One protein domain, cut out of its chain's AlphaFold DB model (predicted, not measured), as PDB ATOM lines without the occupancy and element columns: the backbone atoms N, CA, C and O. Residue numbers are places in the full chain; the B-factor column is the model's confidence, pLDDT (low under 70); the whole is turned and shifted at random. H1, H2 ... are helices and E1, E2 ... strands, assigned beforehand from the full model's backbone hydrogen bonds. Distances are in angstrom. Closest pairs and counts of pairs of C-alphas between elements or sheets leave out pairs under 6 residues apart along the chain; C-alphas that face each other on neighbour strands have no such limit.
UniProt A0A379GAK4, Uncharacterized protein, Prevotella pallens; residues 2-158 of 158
ATOM      1  N   GLY A   2      28.760  33.032  59.278       67.81
ATOM      2  CA  GLY A   2      27.577  33.309  60.113       67.81
ATOM      3  C   GLY A   2      26.509  34.240  59.514       67.81
ATOM      4  O   GLY A   2      25.404  34.271  60.028       67.81
ATOM      5  N   TYR A   3      26.799  34.976  58.432       84.12
ATOM      6  CA  TYR A   3      25.821  35.901  57.844       84.12
ATOM      7  C   TYR A   3      24.649  35.178  57.165       84.12
ATOM      8  O   TYR A   3      23.520  35.377  57.589       84.12
ATOM      9  N   LEU A   4      24.907  34.329  56.158       85.31
ATOM     10  CA  LEU A   4      23.839  33.649  55.407       85.31
ATOM     11  C   LEU A   4      23.054  32.677  56.290       85.31
ATOM     12  O   LEU A   4      21.830  32.713  56.308       85.31
ATOM     13  N   ASN A   5      23.755  31.874  57.095       87.12
ATOM     14  CA  ASN A   5      23.099  30.969  58.042       87.12
ATOM     15  C   ASN A   5      22.344  31.726  59.147       87.12
ATOM     16  O   ASN A   5      21.340  31.232  59.643       87.12
ATOM     17  N   GLY A   6      22.772  32.944  59.497       88.00
ATOM     18  CA  GLY A   6      22.071  33.807  60.450       88.00
ATOM     19  C   GLY A   6      20.757  34.395  59.924       88.00
ATOM     20  O   GLY A   6      19.991  34.938  60.714       88.00
ATOM     21  N   LEU A   7      20.472  34.273  58.621       89.00
ATOM     22  CA  LEU A   7      19.176  34.648  58.046       89.00
ATOM     23  C   LEU A   7      18.081  33.620  58.364       89.00
ATOM     24  O   LEU A   7      16.908  33.927  58.190       89.00
ATOM     25  N   ASN A   8      18.452  32.424  58.849       89.62
ATOM     26  CA  ASN A   8      17.528  31.342  59.208       89.62
ATOM     27  C   ASN A   8      16.514  31.017  58.096       89.62
ATOM     28  O   ASN A   8      15.336  30.783  58.378       89.62
ATOM     29  N   LEU A   9      16.974  31.021  56.840       89.62
ATOM     30  CA  LEU A   9      16.131  30.739  55.681       89.62
ATOM     31  C   LEU A   9      15.539  29.330  55.774       89.62
ATOM     32  O   LEU A   9      16.221  28.365  56.136       89.62
ATOM     33  N   LYS A  10      14.261  29.221  55.422       89.38
ATOM     34  CA  LYS A  10      13.504  27.969  55.398       89.38
ATOM     35  C   LYS A  10      12.860  27.794  54.040       89.38
ATOM     36  O   LYS A  10      12.652  28.768  53.332       89.38
ATOM     37  N   VAL A  11      12.528  26.559  53.709       86.94
ATOM     38  CA  VAL A  11      11.735  26.239  52.526       86.94
ATOM     39  C   VAL A  11      10.268  26.327  52.913       86.94
ATOM     40  O   VAL A  11       9.840  25.654  53.855       86.94
ATOM     41  N   SER A  12       9.506  27.172  52.234       89.06
ATOM     42  CA  SER A  12       8.094  27.390  52.540       89.06
ATOM     43  C   SER A  12       7.185  26.370  51.848       89.06
ATOM     44  O   SER A  12       6.154  25.994  52.406       89.06
ATOM     45  N   GLU A  13       7.599  25.852  50.687       83.38
ATOM     46  CA  GLU A  13       6.775  24.987  49.838       83.38
ATOM     47  C   GLU A  13       7.566  23.904  49.078       83.38
ATOM     48  O   GLU A  13       8.795  23.912  49.011       83.38
ATOM     49  N   GLY A  14       6.852  22.934  48.498       83.75
ATOM     50  CA  GLY A  14       7.443  21.833  47.732       83.75
ATOM     51  C   GLY A  14       7.933  20.660  48.589       83.75
ATOM     52  O   GLY A  14       7.592  20.518  49.764       83.75
ATOM     53  N   LYS A  15       8.738  19.774  47.986       83.88
ATOM     54  CA  LYS A  15       9.180  18.505  48.607       83.88
ATOM     55  C   LYS A  15       9.933  18.703  49.928       83.88
ATOM     56  O   LYS A  15       9.911  17.820  50.781       83.88
ATOM     57  N   TYR A  16      10.619  19.833  50.068       84.56
ATOM     58  CA  TYR A  16      11.452  20.147  51.223       84.56
ATOM     59  C   TYR A  16      10.818  21.203  52.138       84.56
ATOM     60  O   TYR A  16      11.522  21.761  52.974       84.56
ATOM     61  N   ALA A  17       9.513  21.477  52.015       88.81
ATOM     62  CA  ALA A  17       8.812  22.428  52.874       88.81
ATOM     63  C   ALA A  17       9.064  22.150  54.371       88.81
ATOM     64  O   ALA A  17       9.050  21.005  54.827       88.81
ATOM     65  N   GLY A  18       9.326  23.208  55.138       86.12
ATOM     66  CA  GLY A  18       9.664  23.151  56.561       86.12
ATOM     67  C   GLY A  18      11.143  22.885  56.871       86.12
ATOM     68  O   GLY A  18      11.566  23.105  58.010       86.12
ATOM     69  N   TYR A  19      11.957  22.473  55.892       86.94
ATOM     70  CA  TYR A  19      13.396  22.296  56.093       86.94
ATOM     71  C   TYR A  19      14.113  23.649  56.164       86.94
ATOM     72  O   TYR A  19      13.706  24.634  55.549       86.94
ATOM     73  N   SER A  20      15.203  23.696  56.932       87.88
ATOM     74  CA  SER A  20      16.080  24.871  57.009       87.88
ATOM     75  C   SER A  20      17.207  24.770  55.987       87.88
ATOM     76  O   SER A  20      17.753  23.687  55.767       87.88
ATOM     77  N   ILE A  21      17.587  25.903  55.403       86.25
ATOM     78  CA  ILE A  21      18.703  25.987  54.463       86.25
ATOM     79  C   ILE A  21      19.980  26.286  55.241       86.25
ATOM     80  O   ILE A  21      20.055  27.256  55.996       86.25
ATOM     81  N   LYS A  22      21.004  25.459  55.026       86.69
ATOM     82  CA  LYS A  22      22.348  25.681  55.555       86.69
ATOM     83  C   LYS A  22      23.311  25.907  54.399       86.69
ATOM     84  O   LYS A  22      23.493  25.032  53.562       86.69
ATOM     85  N   PHE A  23      23.942  27.070  54.395       84.12
ATOM     86  CA  PHE A  23      25.025  27.421  53.492       84.12
ATOM     87  C   PHE A  23      26.344  26.947  54.090       84.12
ATOM     88  O   PHE A  23      26.796  27.478  55.113       84.12
ATOM     89  N   ASP A  24      26.956  25.959  53.448       81.12
ATOM     90  CA  ASP A  24      28.340  25.578  53.693       81.12
ATOM     91  C   ASP A  24      29.193  26.168  52.570       81.12
ATOM     92  O   ASP A  24      29.185  25.694  51.441       81.12
ATOM     93  N   LEU A  25      29.835  27.303  52.821       78.81
ATOM     94  CA  LEU A  25      30.726  27.913  51.840       78.81
ATOM     95  C   LEU A  25      32.120  27.953  52.457       78.81
ATOM     96  O   LEU A  25      32.260  28.183  53.659       78.81
ATOM     97  N   GLU A  26      33.153  27.797  51.643       80.00
ATOM     98  CA  GLU A  26      34.538  27.903  52.095       80.00
ATOM     99  C   GLU A  26      35.324  28.793  51.138       80.00
ATOM    100  O   GLU A  26      35.296  28.573  49.937       80.00
ATOM    101  N   PHE A  27      36.023  29.808  51.657       80.31
ATOM    102  CA  PHE A  27      36.893  30.664  50.845       80.31
ATOM    103  C   PHE A  27      38.345  30.232  51.050       80.31
ATOM    104  O   PHE A  27      38.891  30.378  52.145       80.31
ATOM    105  N   ARG A  28      38.970  29.716  49.995       82.50
ATOM    106  CA  ARG A  28      40.337  29.195  49.972       82.50
ATOM    107  C   ARG A  28      41.210  30.030  49.045       82.50
ATOM    108  O   ARG A  28      40.721  30.620  48.085       82.50
ATOM    109  N   ARG A  29      42.522  30.040  49.297       81.00
ATOM    110  CA  ARG A  29      43.470  30.702  48.392       81.00
ATOM    111  C   ARG A  29      43.653  29.907  47.099       81.00
ATOM    112  O   ARG A  29      44.035  28.732  47.128       81.00
ATOM    113  N   GLY A  30      43.420  30.564  45.969       74.62
ATOM    114  CA  GLY A  30      43.541  29.988  44.636       74.62
ATOM    115  C   GLY A  30      44.957  29.861  44.133       74.62
ATOM    116  O   GLY A  30      45.299  28.801  43.613       74.62
ATOM    117  N   GLY A  31      45.788  30.865  44.403       85.00
ATOM    118  CA  GLY A  31      47.121  30.960  43.816       85.00
ATOM    119  C   GLY A  31      47.042  31.645  42.455       85.00
ATOM    120  O   GLY A  31      46.446  32.716  42.346       85.00
ATOM    121  N   THR A  32      47.643  31.055  41.427       84.12
ATOM    122  CA  THR A  32      47.555  31.571  40.057       84.12
ATOM    123  C   THR A  32      46.163  31.352  39.449       84.12
ATOM    124  O   THR A  32      45.341  30.590  39.963       84.12
ATOM    125  N   ILE A  33      45.900  32.019  38.320       80.44
ATOM    126  CA  ILE A  33      44.684  31.825  37.513       80.44
ATOM    127  C   ILE A  33      44.494  30.335  37.201       80.44
ATOM    128  O   ILE A  33      43.445  29.775  37.513       80.44
ATOM    129  N   GLU A  34      45.530  29.689  36.669       83.25
ATOM    130  CA  GLU A  34      45.495  28.279  36.287       83.25
ATOM    131  C   GLU A  34      45.287  27.355  37.498       83.25
ATOM    132  O   GLU A  34      44.443  26.461  37.463       83.25
ATOM    133  N   GLU A  35      45.981  27.604  38.614       86.00
ATOM    134  CA  GLU A  35      45.807  26.815  39.840       86.00
ATOM    135  C   GLU A  35      44.383  26.923  40.389       86.00
ATOM    136  O   GLU A  35      43.798  25.924  40.816       86.00
ATOM    137  N   SER A  36      43.811  28.129  40.383       84.38
ATOM    138  CA  SER A  36      42.451  28.356  40.868       84.38
ATOM    139  C   SER A  36      41.404  27.657  39.997       84.38
ATOM    140  O   SER A  36      40.473  27.058  40.535       84.38
ATOM    141  N   GLU A  37      41.597  27.639  38.676       84.25
ATOM    142  CA  GLU A  37      40.743  26.908  37.740       84.25
ATOM    143  C   GLU A  37      40.833  25.393  37.963       84.25
ATOM    144  O   GLU A  37      39.811  24.731  38.159       84.25
ATOM    145  N   GLN A  38      42.049  24.845  38.030       86.12
ATOM    146  CA  GLN A  38      42.251  23.415  38.263       86.12
ATOM    147  C   GLN A  38      41.670  22.956  39.603       86.12
ATOM    148  O   GLN A  38      41.122  21.856  39.693       86.12
ATOM    149  N   LYS A  39      41.793  23.768  40.662       86.75
ATOM    150  CA  LYS A  39      41.201  23.448  41.966       86.75
ATOM    151  C   LYS A  39      39.675  23.492  41.893       86.75
ATOM    152  O   LYS A  39      39.043  22.525  42.304       86.75
ATOM    153  N   ALA A  40      39.085  24.541  41.314       85.94
ATOM    154  CA  ALA A  40      37.632  24.662  41.188       85.94
ATOM    155  C   ALA A  40      37.017  23.498  40.385       85.94
ATOM    156  O   ALA A  40      36.000  22.938  40.784       85.94
ATOM    157  N   GLN A  41      37.670  23.051  39.306       85.56
ATOM    158  CA  GLN A  41      37.214  21.904  38.507       85.56
ATOM    159  C   GLN A  41      37.250  20.561  39.263       85.56
ATOM    160  O   GLN A  41      36.498  19.637  38.930       85.56
ATOM    161  N   LYS A  42      38.133  20.427  40.262       87.50
ATOM    162  CA  LYS A  42      38.271  19.217  41.095       87.50
ATOM    163  C   LYS A  42      37.260  19.168  42.240       87.50
ATOM    164  O   LYS A  42      36.972  18.080  42.731       87.50
ATOM    165  N   GLU A  43      36.711  20.310  42.640       85.31
ATOM    166  CA  GLU A  43      35.698  20.406  43.689       85.31
ATOM    167  C   GLU A  43      34.360  19.867  43.177       85.31
ATOM    168  O   GLU A  43      33.594  20.544  42.481       85.31
ATOM    169  N   LYS A  44      34.098  18.604  43.517       82.12
ATOM    170  CA  LYS A  44      32.876  17.896  43.159       82.12
ATOM    171  C   LYS A  44      32.277  17.232  44.376       82.12
ATOM    172  O   LYS A  44      32.986  16.605  45.158       82.12
ATOM    173  N   ILE A  45      30.958  17.268  44.475       77.50
ATOM    174  CA  ILE A  45      30.233  16.504  45.484       77.50
ATOM    175  C   ILE A  45      29.107  15.738  44.783       77.50
ATOM    176  O   ILE A  45      28.362  16.281  43.967       77.50
ATOM    177  N   GLY A  46      29.045  14.424  45.014       75.75
ATOM    178  CA  GLY A  46      28.120  13.534  44.299       75.75
ATOM    179  C   GLY A  46      28.316  13.515  42.774       75.75
ATOM    180  O   GLY A  46      27.365  13.243  42.048       75.75
ATOM    181  N   GLY A  47      29.519  13.845  42.285       76.31
ATOM    182  CA  GLY A  47      29.835  13.958  40.853       76.31
ATOM    183  C   GLY A  47      29.494  15.312  40.217       76.31
ATOM    184  O   GLY A  47      29.830  15.534  39.055       76.31
ATOM    185  N   TYR A  48      28.878  16.228  40.966       75.88
ATOM    186  CA  TYR A  48      28.518  17.565  40.500       75.88
ATOM    187  C   TYR A  48      29.587  18.584  40.870       75.88
ATOM    188  O   TYR A  48      30.044  18.591  42.009       75.88
ATOM    189  N   SER A  49      29.976  19.435  39.919       79.12
ATOM    190  CA  SER A  49      30.920  20.530  40.159       79.12
ATOM    191  C   SER A  49      30.312  21.571  41.090       79.12
ATOM    192  O   SER A  49      29.195  22.026  40.855       79.12
ATOM    193  N   VAL A  50      31.065  21.937  42.121       81.62
ATOM    194  CA  VAL A  50      30.667  22.927  43.133       81.62
ATOM    195  C   VAL A  50      31.771  23.943  43.452       81.62
ATOM    196  O   VAL A  50      31.600  24.827  44.293       81.62
ATOM    197  N   GLY A  51      32.931  23.805  42.807       85.12
ATOM    198  CA  GLY A  51      34.017  24.766  42.917       85.12
ATOM    199  C   GLY A  51      33.741  26.017  42.103       85.12
ATOM    200  O   GLY A  51      33.463  25.940  40.907       85.12
ATOM    201  N   ASN A  52      33.906  27.159  42.760       86.94
ATOM    202  CA  ASN A  52      33.821  28.478  42.162       86.94
ATOM    203  C   ASN A  52      35.189  29.151  42.207       86.94
ATOM    204  O   ASN A  52      35.945  29.014  43.175       86.94
ATOM    205  N   ARG A  53      35.487  29.938  41.183       87.69
ATOM    206  CA  ARG A  53      36.691  30.754  41.115       87.69
ATOM    207  C   ARG A  53      36.331  32.218  41.295       87.69
ATOM    208  O   ARG A  53      35.338  32.678  40.748       87.69
ATOM    209  N   PHE A  54      37.162  32.942  42.038       89.81
ATOM    210  CA  PHE A  54      37.100  34.394  42.111       89.81
ATOM    211  C   PHE A  54      38.314  35.019  41.435       89.81
ATOM    212  O   PHE A  54      39.457  34.610  41.638       89.81
ATOM    213  N   SER A  55      38.061  36.063  40.661       89.94
ATOM    214  CA  SER A  55      39.073  36.940  40.096       89.94
ATOM    215  C   SER A  55      38.686  38.401  40.313       89.94
ATOM    216  O   SER A  55      37.555  38.725  40.682       89.94
ATOM    217  N   LYS A  56      39.648  39.304  40.122       90.62
ATOM    218  CA  LYS A  56      39.430  40.749  40.198       90.62
ATOM    219  C   LYS A  56      39.593  41.359  38.816       90.62
ATOM    220  O   LYS A  56      40.547  41.036  38.112       90.62
ATOM    221  N   GLY A  57      38.697  42.272  38.471       90.94
ATOM    222  CA  GLY A  57      38.717  43.016  37.221       90.94
ATOM    223  C   GLY A  57      38.402  44.494  37.424       90.94
ATOM    224  O   GLY A  57      38.063  44.943  38.515       90.94
ATOM    225  N   ASN A  58      38.525  45.261  36.349       93.31
ATOM    226  CA  ASN A  58      38.157  46.673  36.272       93.31
ATOM    227  C   ASN A  58      37.636  46.979  34.856       93.31
ATOM    228  O   ASN A  58      37.606  46.086  34.009       93.31
ATOM    229  N   SER A  59      37.264  48.229  34.581       92.25
ATOM    230  CA  SER A  59      36.724  48.649  33.279       92.25
ATOM    231  C   SER A  59      37.661  48.410  32.088       92.25
ATOM    232  O   SER A  59      37.178  48.299  30.965       92.25
ATOM    233  N   ASN A  60      38.976  48.303  32.308       92.31
ATOM    234  CA  ASN A  60      39.940  48.011  31.240       92.31
ATOM    235  C   ASN A  60      39.949  46.522  30.872       92.31
ATOM    236  O   ASN A  60      40.219  46.175  29.728       92.31
ATOM    237  N   ILE A  61      39.666  45.648  31.841       88.94
ATOM    238  CA  ILE A  61      39.569  44.195  31.638       88.94
ATOM    239  C   ILE A  61      38.169  43.826  31.138       88.94
ATOM    240  O   ILE A  61      38.021  42.998  30.242       88.94
ATOM    241  N   TYR A  62      37.136  44.454  31.702       88.12
ATOM    242  CA  TYR A  62      35.745  44.222  31.348       88.12
ATOM    243  C   TYR A  62      34.980  45.543  31.307       88.12
ATOM    244  O   TYR A  62      34.654  46.125  32.341       88.12
ATOM    245  N   SER A  63      34.660  46.016  30.101       88.31
ATOM    246  CA  SER A  63      34.097  47.356  29.878       88.31
ATOM    247  C   SER A  63      32.784  47.623  30.619       88.31
ATOM    248  O   SER A  63      32.487  48.773  30.934       88.31
ATOM    249  N   GLN A  64      32.005  46.591  30.965       86.38
ATOM    250  CA  GLN A  64      30.755  46.781  31.712       86.38
ATOM    251  C   GLN A  64      30.968  47.127  33.193       86.38
ATOM    252  O   GLN A  64      30.010  47.510  33.856       86.38
ATOM    253  N   PHE A  65      32.200  47.041  33.705       90.69
ATOM    254  CA  PHE A  65      32.560  47.569  35.023       90.69
ATOM    255  C   PHE A  65      32.722  49.091  35.047       90.69
ATOM    256  O   PHE A  65      32.878  49.661  36.127       90.69
ATOM    257  N   ALA A  66      32.676  49.760  33.891       89.19
ATOM    258  CA  ALA A  66      32.578  51.212  33.849       89.19
ATOM    259  C   ALA A  66      31.245  51.680  34.456       89.19
ATOM    260  O   ALA A  66      30.194  51.079  34.219       89.19
ATOM    261  N   THR A  67      31.293  52.772  35.217       88.44
ATOM    262  CA  THR A  67      30.092  53.461  35.692       88.44
ATOM    263  C   THR A  67      29.306  53.992  34.501       88.44
ATOM    264  O   THR A  67      29.876  54.619  33.609       88.44
ATOM    265  N   LYS A  68      28.000  53.744  34.494       85.25
ATOM    266  CA  LYS A  68      27.066  54.234  33.484       85.25
ATOM    267  C   LYS A  68      26.119  55.237  34.113       85.25
ATOM    268  O   LYS A  68      25.641  55.015  35.223       85.25
ATOM    269  N   GLU A  69      25.837  56.301  33.382       87.19
ATOM    270  CA  GLU A  69      24.751  57.217  33.701       87.19
ATOM    271  C   GLU A  69      23.433  56.659  33.161       87.19
ATOM    272  O   GLU A  69      23.381  56.088  32.069       87.19
ATOM    273  N   ILE A  70      22.381  56.794  33.959       82.31
ATOM    274  CA  ILE A  70      21.018  56.387  33.646       82.31
ATOM    275  C   ILE A  70      20.155  57.638  33.757       82.31
ATOM    276  O   ILE A  70      20.069  58.240  34.829       82.31
ATOM    277  N   ASP A  71      19.541  58.026  32.645       84.75
ATOM    278  CA  ASP A  71      18.503  59.053  32.625       84.75
ATOM    279  C   ASP A  71      17.212  58.457  33.196       84.75
ATOM    280  O   ASP A  71      16.716  57.438  32.705       84.75
ATOM    281  N   ASN A  72      16.690  59.072  34.256       82.00
ATOM    282  CA  ASN A  72      15.487  58.604  34.932       82.00
ATOM    283  C   ASN A  72      14.194  59.081  34.238       82.00
ATOM    284  O   ASN A  72      13.104  58.668  34.632       82.00
ATOM    285  N   GLY A  73      14.286  59.935  33.211       83.75
ATOM    286  CA  GLY A  73      13.140  60.452  32.455       83.75
ATOM    287  C   GLY A  73      12.358  61.572  33.153       83.75
ATOM    288  O   GLY A  73      11.389  62.080  32.592       83.75
ATOM    289  N   ASP A  74      12.781  61.987  34.349       87.75
ATOM    290  CA  ASP A  74      12.229  63.103  35.134       87.75
ATOM    291  C   ASP A  74      13.182  64.317  35.191       87.75
ATOM    292  O   ASP A  74      12.986  65.242  35.979       87.75
ATOM    293  N   GLY A  75      14.219  64.315  34.345       84.50
ATOM    294  CA  GLY A  75      15.280  65.322  34.338       84.50
ATOM    295  C   GLY A  75      16.390  65.071  35.363       84.50
ATOM    296  O   GLY A  75      17.297  65.897  35.473       84.50
ATOM    297  N   THR A  76      16.348  63.955  36.100       85.56
ATOM    298  CA  THR A  76      17.431  63.518  36.987       85.56
ATOM    299  C   THR A  76      18.241  62.373  36.380       85.56
ATOM    300  O   THR A  76      17.730  61.548  35.620       85.56
ATOM    301  N   THR A  77      19.516  62.299  36.762       84.56
ATOM    302  CA  THR A  77      20.435  61.235  36.341       84.56
ATOM    303  C   THR A  77      20.901  60.452  37.558       84.56
ATOM    304  O   THR A  77      21.265  61.031  38.584       84.56
ATOM    305  N   THR A  78      20.930  59.128  37.446       82.56
ATOM    306  CA  THR A  78      21.575  58.242  38.423       82.56
ATOM    307  C   THR A  78      22.792  57.561  37.811       82.56
ATOM    308  O   THR A  78      22.949  57.512  36.594       82.56
ATOM    309  N   THR A  79      23.692  57.049  38.650       82.69
ATOM    310  CA  THR A  79      24.823  56.240  38.188       82.69
ATOM    311  C   THR A  79      24.666  54.795  38.635       82.69
ATOM    312  O   THR A  79      24.216  54.509  39.743       82.69
ATOM    313  N   SER A  80      25.052  53.872  37.760       80.69
ATOM    314  CA  SER A  80      25.102  52.445  38.051       80.69
ATOM    315  C   SER A  80      26.450  51.884  37.626       80.69
ATOM    316  O   SER A  80      26.911  52.093  36.504       80.69
ATOM    317  N   THR A  81      27.093  51.156  38.530       86.12
ATOM    318  CA  THR A  81      28.372  50.487  38.287       86.12
ATOM    319  C   THR A  81      28.181  49.029  38.618       86.12
ATOM    320  O   THR A  81      27.790  48.749  39.743       86.12
ATOM    321  N   VAL A  82      28.469  48.114  37.692       87.38
ATOM    322  CA  VAL A  82      28.332  46.664  37.915       87.38
ATOM    323  C   VAL A  82      29.354  46.177  38.952       87.38
ATOM    324  O   VAL A  82      30.540  46.497  38.855       87.38
ATOM    325  N   GLY A  83      28.884  45.416  39.945       88.19
ATOM    326  CA  GLY A  83      29.666  44.966  41.099       88.19
ATOM    327  C   GLY A  83      30.508  43.720  40.846       88.19
ATOM    328  O   GLY A  83      31.627  43.608  41.348       88.19
ATOM    329  N   GLY A  84      29.996  42.815  40.024       91.69
ATOM    330  CA  GLY A  84      30.668  41.603  39.595       91.69
ATOM    331  C   GLY A  84      29.965  41.001  38.385       91.69
ATOM    332  O   GLY A  84      28.981  41.546  37.882       91.69
ATOM    333  N   ILE A  85      30.533  39.919  37.873       91.38
ATOM    334  CA  ILE A  85      29.884  39.050  36.900       91.38
ATOM    335  C   ILE A  85      30.163  37.599  37.256       91.38
ATOM    336  O   ILE A  85      31.253  37.272  37.728       91.38
ATOM    337  N   THR A  86      29.213  36.737  36.915       89.69
ATOM    338  CA  THR A  86      29.360  35.286  36.991       89.69
ATOM    339  C   THR A  86      29.190  34.680  35.601       89.69
ATOM    340  O   THR A  86      28.178  34.897  34.932       89.69
ATOM    341  N   VAL A  87      30.187  33.924  35.146       84.62
ATOM    342  CA  VAL A  87      30.219  33.258  33.838       84.62
ATOM    343  C   VAL A  87      30.262  31.747  34.044       84.62
ATOM    344  O   VAL A  87      30.933  31.247  34.943       84.62
ATOM    345  N   GLY A  88      29.507  31.003  33.230       77.81
ATOM    346  CA  GLY A  88      29.515  29.534  33.267       77.81
ATOM    347  C   GLY A  88      29.029  28.919  34.586       77.81
ATOM    348  O   GLY A  88      29.262  27.737  34.818       77.81
ATOM    349  N   ASN A  89      28.351  29.703  35.434       78.94
ATOM    350  CA  ASN A  89      27.900  29.347  36.785       78.94
ATOM    351  C   ASN A  89      29.025  28.985  37.768       78.94
ATOM    352  O   ASN A  89      28.740  28.379  38.796       78.94
ATOM    353  N   ASN A  90      30.282  29.336  37.483       83.75
ATOM    354  CA  ASN A  90      31.398  29.022  38.376       83.75
ATOM    355  C   ASN A  90      32.570  30.018  38.350       83.75
ATOM    356  O   ASN A  90      33.402  29.977  39.257       83.75
ATOM    357  N   ASP A  91      32.662  30.897  37.349       88.38
ATOM    358  CA  ASP A  91      33.716  31.911  37.269       88.38
ATOM    359  C   ASP A  91      33.164  33.281  37.653       88.38
ATOM    360  O   ASP A  91      32.341  33.854  36.939       88.38
ATOM    361  N   ILE A  92      33.605  33.789  38.801       91.44
ATOM    362  CA  ILE A  92      33.187  35.071  39.350       91.44
ATOM    363  C   ILE A  92      34.316  36.079  39.170       91.44
ATOM    364  O   ILE A  92      35.417  35.921  39.703       91.44
ATOM    365  N   MET A  93      34.032  37.174  38.473       92.44
ATOM    366  CA  MET A  93      34.931  38.319  38.379       92.44
ATOM    367  C   MET A  93      34.330  39.499  39.134       92.44
ATOM    368  O   MET A  93      33.260  39.987  38.784       92.44
ATOM    369  N   MET A  94      35.034  39.982  40.155       93.88
ATOM    370  CA  MET A  94      34.605  41.127  40.956       93.88
ATOM    371  C   MET A  94      35.209  42.423  40.424       93.88
ATOM    372  O   MET A  94      36.419  42.500  40.185       93.88
ATOM    373  N   ASN A  95      34.387  43.462  40.303       93.94
ATOM    374  CA  ASN A  95      34.863  44.807  40.013       93.94
ATOM    375  C   ASN A  95      35.609  45.356  41.233       93.94
ATOM    376  O   ASN A  95      35.032  45.470  42.313       93.94
ATOM    377  N   THR A  96      36.877  45.736  41.078       93.25
ATOM    378  CA  THR A  96      37.722  46.179  42.197       93.25
ATOM    379  C   THR A  96      37.168  47.376  42.966       93.25
ATOM    380  O   THR A  96      37.452  47.497  44.155       93.25
ATOM    381  N   THR A  97      36.377  48.245  42.332       91.25
ATOM    382  CA  THR A  97      35.776  49.423  42.987       91.25
ATOM    383  C   THR A  97      34.466  49.112  43.711       91.25
ATOM    384  O   THR A  97      34.004  49.917  44.513       91.25
ATOM    385  N   GLN A  98      33.879  47.943  43.454       91.75
ATOM    386  CA  GLN A  98      32.584  47.506  43.978       91.75
ATOM    387  C   GLN A  98      32.672  46.110  44.619       91.75
ATOM    388  O   GLN A  98      31.661  45.430  44.792       91.75
ATOM    389  N   ASP A  99      33.876  45.670  44.996       91.88
ATOM    390  CA  ASP A  99      34.153  44.349  45.569       91.88
ATOM    391  C   ASP A  99      33.712  44.274  47.046       91.88
ATOM    392  O   ASP A  99      34.511  44.167  47.981       91.88
ATOM    393  N   THR A 100      32.404  44.398  47.264       90.69
ATOM    394  CA  THR A 100      31.775  44.360  48.582       90.69
ATOM    395  C   THR A 100      31.339  42.944  48.936       90.69
ATOM    396  O   THR A 100      31.062  42.110  48.074       90.69
ATOM    397  N   LYS A 101      31.192  42.670  50.237       89.06
ATOM    398  CA  LYS A 101      30.683  41.377  50.711       89.06
ATOM    399  C   LYS A 101      29.324  41.023  50.096       89.06
ATOM    400  O   LYS A 101      29.118  39.857  49.783       89.06
ATOM    401  N   MET A 102      28.412  41.988  49.939       90.31
ATOM    402  CA  MET A 102      27.088  41.701  49.378       90.31
ATOM    403  C   MET A 102      27.158  41.408  47.882       90.31
ATOM    404  O   MET A 102      26.542  40.448  47.444       90.31
ATOM    405  N   ASN A 103      27.981  42.145  47.131       91.50
ATOM    406  CA  ASN A 103      28.187  41.865  45.711       91.50
ATOM    407  C   ASN A 103      28.819  40.482  45.507       91.50
ATOM    408  O   ASN A 103      28.360  39.722  44.670       91.50
ATOM    409  N   ARG A 104      29.787  40.076  46.343       91.19
ATOM    410  CA  ARG A 104      30.313  38.699  46.293       91.19
ATOM    411  C   ARG A 104      29.234  37.646  46.554       91.19
ATOM    412  O   ARG A 104      29.238  36.605  45.911       91.19
ATOM    413  N   VAL A 105      28.340  37.886  47.518       90.75
ATOM    414  CA  VAL A 105      27.227  36.965  47.814       90.75
ATOM    415  C   VAL A 105      26.244  36.917  46.644       90.75
ATOM    416  O   VAL A 105      25.822  35.828  46.282       90.75
ATOM    417  N   HIS A 106      25.930  38.056  46.030       92.50
ATOM    418  CA  HIS A 106      25.104  38.138  44.827       92.50
ATOM    419  C   HIS A 106      25.664  37.272  43.692       92.50
ATOM    420  O   HIS A 106      24.964  36.395  43.192       92.50
ATOM    421  N   GLU A 107      26.957  37.415  43.382       91.75
ATOM    422  CA  GLU A 107      27.612  36.584  42.366       91.75
ATOM    423  C   GLU A 107      27.621  35.091  42.737       91.75
ATOM    424  O   GLU A 107      27.384  34.228  41.896       91.75
ATOM    425  N   ILE A 108      27.798  34.745  44.016       89.56
ATOM    426  CA  ILE A 108      27.686  33.345  44.457       89.56
ATOM    427  C   ILE A 108      26.282  32.794  44.187       89.56
ATOM    428  O   ILE A 108      26.155  31.645  43.777       89.56
ATOM    429  N   PHE A 109      25.221  33.583  44.355       89.50
ATOM    430  CA  PHE A 109      23.872  33.097  44.061       89.50
ATOM    431  C   PHE A 109      23.644  32.858  42.558       89.50
ATOM    432  O   PHE A 109      22.907  31.934  42.209       89.50
ATOM    433  N   HIS A 110      24.337  33.568  41.661       88.94
ATOM    434  CA  HIS A 110      24.358  33.193  40.242       88.94
ATOM    435  C   HIS A 110      24.944  31.791  40.015       88.94
ATOM    436  O   HIS A 110      24.447  31.056  39.162       88.94
ATOM    437  N   THR A 111      25.923  31.353  40.819       86.12
ATOM    438  CA  THR A 111      26.462  29.974  40.743       86.12
ATOM    439  C   THR A 111      25.446  28.906  41.154       86.12
ATOM    440  O   THR A 111      25.558  27.757  40.741       86.12
ATOM    441  N   PHE A 112      24.402  29.286  41.898       82.38
ATOM    442  CA  PHE A 112      23.271  28.417  42.239       82.38
ATOM    443  C   PHE A 112      22.151  28.435  41.185       82.38
ATOM    444  O   PHE A 112      21.080  27.876  41.409       82.38
ATOM    445  N   GLY A 113      22.378  29.076  40.034       82.56
ATOM    446  CA  GLY A 113      21.428  29.122  38.922       82.56
ATOM    447  C   GLY A 113      20.423  30.273  38.986       82.56
ATOM    448  O   GLY A 113      19.436  30.255  38.249       82.56
ATOM    449  N   PHE A 114      20.645  31.275  39.841       87.12
ATOM    450  CA  PHE A 114      19.835  32.491  39.832       87.12
ATOM    451  C   PHE A 114      20.182  33.344  38.616       87.12
ATOM    452  O   PHE A 114      21.341  33.442  38.213       87.12
ATOM    453  N   THR A 115      19.181  34.005  38.040       84.31
ATOM    454  CA  THR A 115      19.375  34.934  36.923       84.31
ATOM    455  C   THR A 115      18.515  36.175  37.107       84.31
ATOM    456  O   THR A 115      17.479  36.141  37.768       84.31
ATOM    457  N   HIS A 116      18.941  37.276  36.498       80.62
ATOM    458  CA  HIS A 116      18.144  38.487  36.362       80.62
ATOM    459  C   HIS A 116      18.527  39.223  35.068       80.62
ATOM    460  O   HIS A 116      19.597  38.963  34.500       80.62
ATOM    461  N   PRO A 117      17.700  40.168  34.584       73.88
ATOM    462  CA  PRO A 117      18.067  41.017  33.456       73.88
ATOM    463  C   PRO A 117      19.378  41.770  33.723       73.88
ATOM    464  O   PRO A 117      19.566  42.384  34.780       73.88
ATOM    465  N   LYS A 118      20.311  41.714  32.766       67.69
ATOM    466  CA  LYS A 118      21.623  42.368  32.884       67.69
ATOM    467  C   LYS A 118      21.453  43.885  32.978       67.69
ATOM    468  O   LYS A 118      20.730  44.474  32.183       67.69
ATOM    469  N   GLY A 119      22.141  44.511  33.932       62.31
ATOM    470  CA  GLY A 119      22.156  45.968  34.114       62.31
ATOM    471  C   GLY A 119      20.928  46.571  34.806       62.31
ATOM    472  O   GLY A 119      20.991  47.733  35.189       62.31
ATOM    473  N   ILE A 120      19.853  45.801  34.992       68.31
ATOM    474  CA  ILE A 120      18.634  46.232  35.702       68.31
ATOM    475  C   ILE A 120      18.554  45.538  37.071       68.31
ATOM    476  O   ILE A 120      18.130  46.149  38.048       68.31
ATOM    477  N   GLY A 121      19.009  44.282  37.157       74.88
ATOM    478  CA  GLY A 121      18.826  43.452  38.346       74.88
ATOM    479  C   GLY A 121      17.423  42.847  38.424       74.88
ATOM    480  O   GLY A 121      16.564  43.065  37.567       74.88
ATOM    481  N   GLY A 122      17.211  42.033  39.450       80.31
ATOM    482  CA  GLY A 122      15.897  41.571  39.878       80.31
ATOM    483  C   GLY A 122      15.116  42.678  40.587       80.31
ATOM    484  O   GLY A 122      15.655  43.732  40.924       80.31
ATOM    485  N   LYS A 123      13.825  42.436  40.828       82.00
ATOM    486  CA  LYS A 123      12.958  43.407  41.517       82.00
ATOM    487  C   LYS A 123      13.206  43.470  43.025       82.00
ATOM    488  O   LYS A 123      12.964  44.506  43.630       82.00
ATOM    489  N   GLU A 124      13.654  42.367  43.614       86.56
ATOM    490  CA  GLU A 124      13.833  42.205  45.054       86.56
ATOM    491  C   GLU A 124      14.879  41.129  45.363       86.56
ATOM    492  O   GLU A 124      15.322  40.401  44.469       86.56
ATOM    493  N   GLY A 125      15.247  41.024  46.642       90.50
ATOM    494  CA  GLY A 125      16.085  39.942  47.148       90.50
ATOM    495  C   GLY A 125      17.538  40.037  46.694       90.50
ATOM    496  O   GLY A 125      18.040  41.096  46.299       90.50
ATOM    497  N   ILE A 126      18.239  38.910  46.770       92.62
ATOM    498  CA  ILE A 126      19.676  38.872  46.490       92.62
ATOM    499  C   ILE A 126      20.007  39.244  45.047       92.62
ATOM    500  O   ILE A 126      21.079  39.783  44.811       92.62
ATOM    501  N   MET A 127      19.091  39.023  44.102       91.31
ATOM    502  CA  MET A 127      19.274  39.332  42.682       91.31
ATOM    503  C   MET A 127      18.988  40.793  42.312       91.31
ATOM    504  O   MET A 127      19.190  41.167  41.160       91.31
ATOM    505  N   GLN A 128      18.517  41.633  43.236       88.38
ATOM    506  CA  GLN A 128      18.304  43.057  42.970       88.38
ATOM    507  C   GLN A 128      19.614  43.807  42.682       88.38
ATOM    508  O   GLN A 128      20.696  43.364  43.065       88.38
ATOM    509  N   TYR A 129      19.514  44.971  42.030       79.06
ATOM    510  CA  TYR A 129      20.616  45.921  41.922       79.06
ATOM    511  C   TYR A 129      20.243  47.299  42.511       79.06
ATOM    512  O   TYR A 129      19.304  47.919  42.011       79.06
ATOM    513  N   PRO A 130      20.933  47.800  43.559       84.06
ATOM    514  CA  PRO A 130      22.006  47.139  44.309       84.06
ATOM    515  C   PRO A 130      21.510  45.889  45.069       84.06
ATOM    516  O   PRO A 130      20.336  45.846  45.450       84.06
ATOM    517  N   PRO A 131      22.379  44.887  45.323       88.12
ATOM    518  CA  PRO A 131      21.960  43.642  45.963       88.12
ATOM    519  C   PRO A 131      21.405  43.837  47.369       88.12
ATOM    520  O   PRO A 131      22.036  44.461  48.230       88.12
ATOM    521  N   GLN A 132      20.236  43.248  47.617       90.94
ATOM    522  CA  GLN A 132      19.644  43.185  48.946       90.94
ATOM    523  C   GLN A 132      20.010  41.877  49.650       90.94
ATOM    524  O   GLN A 132      20.703  41.006  49.123       90.94
ATOM    525  N   LYS A 133      19.568  41.744  50.901       91.31
ATOM    526  CA  LYS A 133      19.730  40.490  51.638       91.31
ATOM    527  C   LYS A 133      18.864  39.403  50.984       91.31
ATOM    528  O   LYS A 133      17.747  39.729  50.583       91.31
ATOM    529  N   PRO A 134      19.326  38.139  50.955       91.44
ATOM    530  CA  PRO A 134      18.478  37.028  50.550       91.44
ATOM    531  C   PRO A 134      17.174  37.003  51.351       91.44
ATOM    532  O   PRO A 134      17.201  37.170  52.576       91.44
ATOM    533  N   ASN A 135      16.056  36.811  50.660       90.31
ATOM    534  CA  ASN A 135      14.722  36.764  51.246       90.31
ATOM    535  C   ASN A 135      14.093  35.362  51.118       90.31
ATOM    536  O   ASN A 135      14.747  34.392  50.733       90.31
ATOM    537  N   GLN A 136      12.819  35.243  51.496       88.50
ATOM    538  CA  GLN A 136      12.099  33.970  51.450       88.50
ATOM    539  C   GLN A 136      11.916  33.453  50.014       88.50
ATOM    540  O   GLN A 136      12.084  32.263  49.777       88.50
ATOM    541  N   ASN A 137      11.659  34.341  49.049       88.88
ATOM    542  CA  ASN A 137      11.553  33.957  47.642       88.88
ATOM    543  C   ASN A 137      12.888  33.401  47.116       88.88
ATOM    544  O   ASN A 137      12.911  32.385  46.428       88.88
ATOM    545  N   ASP A 138      14.015  33.996  47.526       89.81
ATOM    546  CA  ASP A 138      15.339  33.453  47.209       89.81
ATOM    547  C   ASP A 138      15.544  32.058  47.825       89.81
ATOM    548  O   ASP A 138      16.126  31.177  47.200       89.81
ATOM    549  N   ALA A 139      15.060  31.818  49.047       88.31
ATOM    550  CA  ALA A 139      15.156  30.508  49.694       88.31
ATOM    551  C   ALA A 139      14.376  29.428  48.926       88.31
ATOM    552  O   ALA A 139      14.893  28.332  48.686       88.31
ATOM    553  N   ASP A 140      13.156  29.758  48.511       86.31
ATOM    554  CA  ASP A 140      12.280  28.843  47.787       86.31
ATOM    555  C   ASP A 140      12.793  28.592  46.367       86.31
ATOM    556  O   ASP A 140      12.856  27.441  45.935       86.31
ATOM    557  N   GLN A 141      13.279  29.628  45.675       87.19
ATOM    558  CA  GLN A 141      13.936  29.473  44.380       87.19
ATOM    559  C   GLN A 141      15.197  28.609  44.487       87.19
ATOM    560  O   GLN A 141      15.405  27.746  43.641       87.19
ATOM    561  N   LEU A 142      16.030  28.792  45.515       85.44
ATOM    562  CA  LEU A 142      17.269  28.027  45.679       85.44
ATOM    563  C   LEU A 142      17.012  26.518  45.772       85.44
ATOM    564  O   LEU A 142      17.770  25.731  45.210       85.44
ATOM    565  N   ILE A 143      15.960  26.115  46.487       82.00
ATOM    566  CA  ILE A 143      15.650  24.701  46.714       82.00
ATOM    567  C   ILE A 143      14.725  24.124  45.649       82.00
ATOM    568  O   ILE A 143      14.821  22.937  45.379       82.00
ATOM    569  N   ASN A 144      13.851  24.913  45.028       74.62
ATOM    570  CA  ASN A 144      12.942  24.411  43.997       74.62
ATOM    571  C   ASN A 144      13.510  24.538  42.572       74.62
ATOM    572  O   ASN A 144      12.870  24.090  41.624       74.62
ATOM    573  N   ASN A 145      14.707  25.108  42.399       73.12
ATOM    574  CA  ASN A 145      15.398  25.122  41.113       73.12
ATOM    575  C   ASN A 145      15.950  23.724  40.773       73.12
ATOM    576  O   ASN A 145      16.607  23.070  41.585       73.12
ATOM    577  N   ASP A 146      15.740  23.297  39.526       65.44
ATOM    578  CA  ASP A 146      16.286  22.060  38.951       65.44
ATOM    579  C   ASP A 146      17.824  22.025  38.923       65.44
ATOM    580  O   ASP A 146      18.428  20.980  38.646       65.44
ATOM    581  N   PHE A 147      18.485  23.145  39.243       58.44
ATOM    582  CA  PHE A 147      19.920  23.233  39.480       58.44
ATOM    583  C   PHE A 147      20.343  22.478  40.759       58.44
ATOM    584  O   PHE A 147      20.733  23.034  41.777       58.44
ATOM    585  N   ARG A 148      20.284  21.146  40.652       52.34
ATOM    586  CA  ARG A 148      21.070  20.123  41.358       52.34
ATOM    587  C   ARG A 148      21.192  20.334  42.868       52.34
ATOM    588  O   ARG A 148      22.282  20.401  43.431       52.34
ATOM    589  N   ILE A 149      20.036  20.243  43.523       45.25
ATOM    590  CA  ILE A 149      19.863  19.938  44.948       45.25
ATOM    591  C   ILE A 149      20.526  18.591  45.280       45.25
ATOM    592  O   ILE A 149      19.855  17.566  45.387       45.25
ATOM    593  N   LYS A 150      21.845  18.537  45.444       45.78
ATOM    594  CA  LYS A 150      22.461  17.510  46.304       45.78
ATOM    595  C   LYS A 150      23.548  18.059  47.213       45.78
ATOM    596  O   LYS A 150      24.005  17.326  48.084       45.78
ATOM    597  N   VAL A 151      23.960  19.317  47.037       42.34
ATOM    598  CA  VAL A 151      25.129  19.855  47.728       42.34
ATOM    599  C   VAL A 151      25.038  21.376  47.838       42.34
ATOM    600  O   VAL A 151      25.341  22.088  46.889       42.34
ATOM    601  N   ILE A 152      24.669  21.890  49.011       48.53
ATOM    602  CA  ILE A 152      24.840  23.318  49.324       48.53
ATOM    603  C   ILE A 152      26.211  23.465  49.979       48.53
ATOM    604  O   ILE A 152      26.341  23.602  51.191       48.53
ATOM    605  N   GLY A 153      27.227  23.309  49.138       45.84
ATOM    606  CA  GLY A 153      28.641  23.348  49.468       45.84
ATOM    607  C   GLY A 153      29.336  24.116  48.359       45.84
ATOM    608  O   GLY A 153      29.517  23.518  47.313       45.84
ATOM    609  N   ALA A 154      29.660  25.401  48.514       45.94
ATOM    610  CA  ALA A 154      30.380  26.144  47.472       45.94
ATOM    611  C   ALA A 154      31.775  26.523  47.964       45.94
ATOM    612  O   ALA A 154      31.941  27.335  48.879       45.94
ATOM    613  N   ASN A 155      32.784  25.932  47.330       49.72
ATOM    614  CA  ASN A 155      34.180  26.222  47.621       49.72
ATOM    615  C   ASN A 155      34.632  27.338  46.691       49.72
ATOM    616  O   ASN A 155      34.793  27.150  45.488       49.72
ATOM    617  N   VAL A 156      34.784  28.522  47.264       50.72
ATOM    618  CA  VAL A 156      35.290  29.710  46.601       50.72
ATOM    619  C   VAL A 156      36.804  29.710  46.671       50.72
ATOM    620  O   VAL A 156      37.385  29.674  47.751       50.72
ATOM    621  N   ILE A 157      37.452  29.805  45.521       52.66
ATOM    622  CA  ILE A 157      38.903  29.776  45.414       52.66
ATOM    623  C   ILE A 157      39.377  31.100  44.796       52.66
ATOM    624  O   ILE A 157      39.037  31.386  43.648       52.66
ATOM    625  N   GLY A 158      40.122  31.921  45.550       51.47
ATOM    626  CA  GLY A 158      40.519  33.284  45.144       51.47
ATOM    627  C   GLY A 158      41.863  33.778  45.662       51.47
ATOM    628  O   GLY A 158      42.487  33.095  46.502       51.47
TER     629      GLY A 158
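What this domain is: This is residues 2 to 158 of the 158 residues of an uncharacterized protein of Prevotella pallens (UniProt A0A379GAK4). A strongly twisted sheet of five strands curls round one helix, H3, while a second helix, H2, covers its other face, making three layers. The hairpin of E3 and E4 forms an arm at one end of the longest axis, and H4 lies beyond H3, away from the sheet. The printed part has 157 residues, with four named helices and seven named strands in the order H1 E1 H2 E2 E3 E4 E5 E6 H3 H4 E7; the large sheet is mixed, in the order E1 E7 E2 E6 E5. The class is mixed, helices and strands, with under half of the residues in named elements. The whole is compact, with a radius of gyration of the C-alphas of 16.5 A and spans of 51 by 40 by 26 A.

How they stand to each other: In the sheet, edge strand E1, residues 24 to 28, is parallel to E7, residues 153 to 157, at 14 degrees, with N 28 and O 156 2.7 A apart. E7 is parallel to E2, residues 51 to 57, at 38 degrees, with N 52 and O 155 2.9 A apart. E2 is parallel to E6, residues 91 to 95, at 28 degrees, with N 55 and O 92 2.8 A apart. E6 and the other edge strand E5, residues 84 to 87, form an antiparallel hairpin at 161 degrees, with N 87 and O 91 2.8 A apart. H3, residues 101 to 111, is on the sheet, which curls round it; the closest C-alphas of H3 and E5 are those of Glu 107 and Thr 86, 5.8 A apart. H2, residues 33 to 42, is on the opposite face at a height of 8.4 A over the sheet, over E2 and along the strands, at 10 degrees to E2 on the local plane; the closest C-alphas of H2 and E2 are those of Ala 40 and Gly 51, 4.0 A apart. E1, H2, E2 and E6, H3, H4, residues 136 to 144, E7 are split strand-helix-strand units, each with another strand between its two parallel strands and a right-handed crossover. H3 and H4 are only just apart, with closest C-alphas 8.5 A apart. E3, residues 68 to 71, and E4, residues 77 to 80, form an antiparallel hairpin, with N 68 and O 80 2.8 A apart. H1, residues 2 to 5, is not on the sheet. Every O i to N i+4 pair is within hydrogen-bond range in H2, H3 and H4; H1 is too short for such a pair.

Where its parts are: E2 measures 19.7 A from first to last C-alpha, H3 15.7 A and H2 14.6 A. H1 begins at C-alpha 2, (27.577, 33.309, 60.113), and E7 ends at C-alpha 157, (38.903, 29.776, 45.414).

The domain as a whole: The two C-alphas farthest apart are those of Gly 46 and Gly 75, 54.3 A. The printed part has no cut; the links H1 to E1 and H3 to H4 are long. The model's pLDDT is under 70 at residue 2, residues 118 to 120 and residues 146 to 158.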